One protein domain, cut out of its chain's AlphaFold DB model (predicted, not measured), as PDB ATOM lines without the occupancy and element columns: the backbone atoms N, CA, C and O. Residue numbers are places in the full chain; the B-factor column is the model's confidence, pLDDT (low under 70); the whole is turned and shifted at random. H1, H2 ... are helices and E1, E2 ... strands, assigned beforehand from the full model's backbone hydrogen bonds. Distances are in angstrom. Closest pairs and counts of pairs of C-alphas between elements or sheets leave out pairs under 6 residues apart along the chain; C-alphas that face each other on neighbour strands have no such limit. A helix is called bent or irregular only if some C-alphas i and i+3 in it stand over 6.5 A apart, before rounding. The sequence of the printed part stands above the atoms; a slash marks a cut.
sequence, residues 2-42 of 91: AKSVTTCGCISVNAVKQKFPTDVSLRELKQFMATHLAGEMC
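What this domain is: This is residues 2 to 42 of the 91 residues of the protein "DUF1573 domain-containing protein" of Terrabacteria group bacterium ANGP1 (UniProt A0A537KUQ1). A long, thin loop of chain pairs E1 with E2 near one end, with H1 beside E1, and reaches H2 near the other through residues 14 to 25. The 41 printed residues include H1, E1, H2 and E2 in that order, under half in named elements; class mixed, sheet E1 - E2 antiparallel. Spanning 41 by 16 by 12 A, it is only just extended, close to loose, with radius of gyration of the C-alphas 14.0 A.

How they stand to each other: Look at E1, residues 11 to 13, antiparallel to E2, residues 37 to 39: N 12 and O 38, 2.9 A apart, are within hydrogen-bond range. H1, residues 2 to 6, comes closest to E1 at C-alphas 5 and 12, 5.3 A. H1 is apart from H2, residues 26 to 32. Every O i to N i+4 pair is within range in H1, 0 of 3 in H2, where 3 of 4 O i to N i+3 pairs are.

Where its parts are: Find C-alpha 2 at (184.036, 251.895, 344.921), where H1 begins; E2 ends at C-alpha 39, (184.821, 256.459, 331.456). H2, 10.5 A long, is only just irregular: C-alphas 27 and 30 are 6.7 A apart.

The domain as a whole: The farthest C-alphas, 7 and 23, are 41.1 A apart. The E1 to H2 link is long; the printed part has no cut, and no printed residue is under 70 in pLDDT.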
ATOM      1  N   ALA A   2     184.107 250.630 344.157       91.25
ATOM      2  CA  ALA A   2     184.036 251.895 344.921       91.25
ATOM      3  C   ALA A   2     185.295 252.774 344.751       91.25
ATOM      4  O   ALA A   2     185.196 253.934 344.364       91.25
ATOM      5  N   LYS A   3     186.485 252.178 344.905       91.88
ATOM      6  CA  LYS A   3     187.782 252.847 344.700       91.88
ATOM      7  C   LYS A   3     187.940 253.478 343.311       91.88
ATOM      8  O   LYS A   3     188.522 254.553 343.212       91.88
ATOM      9  N   SER A   4     187.464 252.821 342.251       95.94
ATOM     10  CA  SER A   4     187.602 253.323 340.875       95.94
ATOM     11  C   SER A   4     186.729 254.554 340.611       95.94
ATOM     12  O   SER A   4     187.063 255.336 339.729       95.94
ATOM     13  N   VAL A   5     185.673 254.750 341.411       96.69
ATOM     14  CA  VAL A   5     184.757 255.899 341.338       96.69
ATOM     15  C   VAL A   5     185.166 257.024 342.288       96.69
ATOM     16  O   VAL A   5     185.158 258.185 341.901       96.69
ATOM     17  N   THR A   6     185.521 256.703 343.535       94.50
ATOM     18  CA  THR A   6     185.725 257.720 344.580       94.50
ATOM     19  C   THR A   6     187.171 258.192 344.673       94.50
ATOM     20  O   THR A   6     187.437 259.386 344.618       94.50
ATOM     21  N   THR A   7     188.115 257.262 344.831       95.62
ATOM     22  CA  THR A   7     189.524 257.585 345.105       95.62
ATOM     23  C   THR A   7     190.343 257.743 343.830       95.62
ATOM     24  O   THR A   7     191.156 258.653 343.737       95.62
ATOM     25  N   CYS A   8     190.175 256.836 342.865       96.75
ATOM     26  CA  CYS A   8     190.913 256.881 341.603       96.75
ATOM     27  C   CYS A   8     190.232 257.782 340.569       96.75
ATOM     28  O   CYS A   8     190.924 258.435 339.797       96.75
ATOM     29  N   GLY A   9     188.897 257.770 340.518       96.12
ATOM     30  CA  GLY A   9     188.113 258.571 339.575       96.12
ATOM     31  C   GLY A   9     188.278 258.194 338.098       96.12
ATOM     32  O   GLY A   9     187.973 259.015 337.240       96.12
ATOM     33  N   CYS A  10     188.762 256.987 337.771       97.75
ATOM     34  CA  CYS A  10     188.912 256.552 336.373       97.75
ATOM     35  C   CYS A  10     187.563 256.253 335.696       97.75
ATOM     36  O   CYS A  10     187.454 256.300 334.477       97.75
ATOM     37  N   ILE A  11     186.531 255.961 336.490       97.06
ATOM     38  CA  ILE A  11     185.147 255.835 336.025       97.06
ATOM     39  C   ILE A  11     184.231 256.676 336.914       97.06
ATOM     40  O   ILE A  11     184.545 256.918 338.079       97.06
ATOM     41  N   SER A  12     183.074 257.070 336.400       96.75
ATOM     42  CA  SER A  12     182.022 257.741 337.165       96.75
ATOM     43  C   SER A  12     180.703 256.973 337.100       96.75
ATOM     44  O   SER A  12     180.463 256.191 336.180       96.75
ATOM     45  N   VAL A  13     179.849 257.183 338.108       95.69
ATOM     46  CA  VAL A  13     178.486 256.636 338.163       95.69
ATOM     47  C   VAL A  13     177.497 257.782 337.980       95.69
ATOM     48  O   VAL A  13     177.364 258.638 338.851       95.69
ATOM     49  N   ASN A  14     176.776 257.781 336.864       93.62
ATOM     50  CA  ASN A  14     175.770 258.783 336.528       93.62
ATOM     51  C   ASN A  14     174.375 258.265 336.888       93.62
ATOM     52  O   ASN A  14     173.633 257.826 336.016       93.62
ATOM     53  N   ALA A  15     174.012 258.279 338.171       90.75
ATOM     54  CA  ALA A  15     172.736 257.741 338.646       90.75
ATOM     55  C   ALA A  15     171.549 258.646 338.259       90.75
ATOM     56  O   ALA A  15     171.181 259.571 338.981       90.75
ATOM     57  N   VAL A  16     170.941 258.368 337.105       90.69
ATOM     58  CA  VAL A  16     169.777 259.098 336.590       90.69
ATOM     59  C   VAL A  16     168.682 258.144 336.126       90.69
ATOM     60  O   VAL A  16     168.951 257.029 335.662       90.69
ATOM     61  N   LYS A  17     167.425 258.597 336.221       89.62
ATOM     62  CA  LYS A  17     166.291 257.891 335.617       89.62
ATOM     63  C   LYS A  17     166.485 257.860 334.099       89.62
ATOM     64  O   LYS A  17     166.623 258.914 333.477       89.62
ATOM     65  N   GLN A  18     166.487 256.661 333.519       88.44
ATOM     66  CA  GLN A  18     166.584 256.492 332.071       88.44
ATOM     67  C   GLN A  18     165.326 257.031 331.386       88.44
ATOM     68  O   GLN A  18     164.219 256.924 331.920       88.44
ATOM     69  N   LYS A  19     165.517 257.660 330.226       89.25
ATOM     70  CA  LYS A  19     164.452 258.294 329.448       89.25
ATOM     71  C   LYS A  19     164.150 257.433 328.230       89.25
ATOM     72  O   LYS A  19     165.062 257.089 327.490       89.25
ATOM     73  N   PHE A  20     162.877 257.143 328.019       90.00
ATOM     74  CA  PHE A  20     162.367 256.419 326.860       90.00
ATOM     75  C   PHE A  20     160.969 256.959 326.508       90.00
ATOM     76  O   PHE A  20     160.314 257.535 327.386       90.00
ATOM     77  N   PRO A  21     160.520 256.832 325.247       90.75
ATOM     78  CA  PRO A  21     159.187 257.264 324.829       90.75
ATOM     79  C   PRO A  21     158.074 256.526 325.586       90.75
ATOM     80  O   PRO A  21     158.234 255.370 325.972       90.75
ATOM     81  N   THR A  22     156.931 257.178 325.797       86.75
ATOM     82  CA  THR A  22     155.768 256.570 326.476       86.75
ATOM     83  C   THR A  22     155.088 255.468 325.662       86.75
ATOM     84  O   THR A  22     154.341 254.674 326.223       86.75
ATOM     85  N   ASP A  23     155.337 255.429 324.358       89.00
ATOM     86  CA  ASP A  23     154.748 254.539 323.357       89.00
ATOM     87  C   ASP A  23     155.704 253.424 322.892       89.00
ATOM     88  O   ASP A  23     155.442 252.753 321.897       89.00
ATOM     89  N   VAL A  24     156.801 253.191 323.621       90.69
ATOM     90  CA  VAL A  24     157.782 252.150 323.287       90.69
ATOM     91  C   VAL A  24     157.322 250.763 323.743       90.69
ATOM     92  O   VAL A  24     156.854 250.583 324.873       90.69
ATOM     93  N   SER A  25     157.484 249.745 322.894       88.19
ATOM     94  CA  SER A  25     157.246 248.364 323.317       88.19
ATOM     95  C   SER A  25     158.372 247.860 324.225       88.19
ATOM     96  O   SER A  25     159.515 248.315 324.158       88.19
ATOM     97  N   LEU A  26     158.092 246.843 325.044       84.56
ATOM     98  CA  LEU A  26     159.118 246.227 325.893       84.56
ATOM     99  C   LEU A  26     160.326 245.711 325.086       84.56
ATOM    100  O   LEU A  26     161.457 245.785 325.556       84.56
ATOM    101  N   ARG A  27     160.094 245.229 323.856       84.25
ATOM    102  CA  ARG A  27     161.158 244.731 322.966       84.25
ATOM    103  C   ARG A  27     162.103 245.839 322.510       84.25
ATOM    104  O   ARG A  27     163.283 245.585 322.293       84.25
ATOM    105  N   GLU A  28     161.585 247.050 322.359       86.06
ATOM    106  CA  GLU A  28     162.341 248.221 321.912       86.06
ATOM    107  C   GLU A  28     162.987 248.963 323.089       86.06
ATOM    108  O   GLU A  28     163.956 249.689 322.887       86.06
ATOM    109  N   LEU A  29     162.527 248.730 324.327       87.19
ATOM    110  CA  LEU A  29     163.027 249.392 325.537       87.19
ATOM    111  C   LEU A  29     164.552 249.281 325.690       87.19
ATOM    112  O   LEU A  29     165.200 250.264 326.042       87.19
ATOM    113  N   LYS A  30     165.135 248.118 325.362       84.75
ATOM    114  CA  LYS A  30     166.587 247.877 325.448       84.75
ATOM    115  C   LYS A  30     167.408 248.877 324.620       84.75
ATOM    116  O   LYS A  30     168.526 249.196 325.002       84.75
ATOM    117  N   GLN A  31     166.847 249.418 323.535       86.31
ATOM    118  CA  GLN A  31     167.509 250.411 322.675       86.31
ATOM    119  C   GLN A  31     167.663 251.782 323.355       86.31
ATOM    120  O   GLN A  31     168.483 252.591 322.931       86.31
ATOM    121  N   PHE A  32     166.891 252.039 324.413       87.75
ATOM    122  CA  PHE A  32     166.911 253.284 325.185       87.75
ATOM    123  C   PHE A  32     167.626 253.136 326.535       87.75
ATOM    124  O   PHE A  32     167.760 254.113 327.275       87.75
ATOM    125  N   MET A  33     168.078 251.925 326.873       86.62
ATOM    126  CA  MET A  33     168.828 251.672 328.096       86.62
ATOM    127  C   MET A  33     170.320 251.894 327.849       86.62
ATOM    128  O   MET A  33     170.878 251.459 326.847       86.62
ATOM    129  N   ALA A  34     170.976 252.574 328.785       86.38
ATOM    130  CA  ALA A  34     172.413 252.815 328.758       86.38
ATOM    131  C   ALA A  34     173.038 252.392 330.086       86.38
ATOM    132  O   ALA A  34     172.389 252.420 331.129       86.38
ATOM    133  N   THR A  35     174.318 252.038 330.082       90.31
ATOM    134  CA  THR A  35     175.030 251.847 331.347       90.31
ATOM    135  C   THR A  35     175.068 253.157 332.140       90.31
ATOM    136  O   THR A  35     175.211 254.244 331.577       90.31
ATOM    137  N   HIS A  36     174.950 253.067 333.466       93.00
ATOM    138  CA  HIS A  36     175.167 254.211 334.357       93.00
ATOM    139  C   HIS A  36     176.654 254.489 334.608       93.00
ATOM    140  O   HIS A  36     176.977 255.438 335.317       93.00
ATOM    141  N   LEU A  37     177.558 253.680 334.050       93.75
ATOM    142  CA  LEU A  37     178.999 253.886 334.140       93.75
ATOM    143  C   LEU A  37     179.503 254.718 332.960       93.75
ATOM    144  O   LEU A  37     179.164 254.440 331.814       93.75
ATOM    145  N   ALA A  38     180.347 255.707 333.241       94.88
ATOM    146  CA  ALA A  38     181.071 256.462 332.223       94.88
ATOM    147  C   ALA A  38     182.580 256.441 332.491       94.88
ATOM    148  O   ALA A  38     183.017 256.331 333.637       94.88
ATOM    149  N   GLY A  39     183.364 256.579 331.421       94.94
ATOM    150  CA  GLY A  39     184.821 256.459 331.456       94.94
ATOM    151  C   GLY A  39     185.303 255.019 331.298       94.94
ATOM    152  O   GLY A  39     184.515 254.088 331.136       94.94
ATOM    153  N   GLU A  40     186.620 254.847 331.359       95.50
ATOM    154  CA  GLU A  40     187.279 253.554 331.214       95.50
ATOM    155  C   GLU A  40     188.165 253.277 332.423       95.50
ATOM    156  O   GLU A  40     188.873 254.145 332.938       95.50
ATOM    157  N   MET A  41     188.116 252.037 332.902       95.81
ATOM    158  CA  MET A  41     188.924 251.638 334.042       95.81
ATOM    159  C   MET A  41     190.404 251.633 333.653       95.81
ATOM    160  O   MET A  41     190.781 250.946 332.706       95.81
ATOM    161  N   CYS A  42     191.235 252.360 334.402       97.94
ATOM    162  CA  CYS A  42     192.684 252.322 334.215       97.94
ATOM    163  C   CYS A  42     193.260 250.962 334.632       97.94
ATOM    164  O   CYS A  42     192.665 250.267 335.465       97.94
TER     165      CYS A  42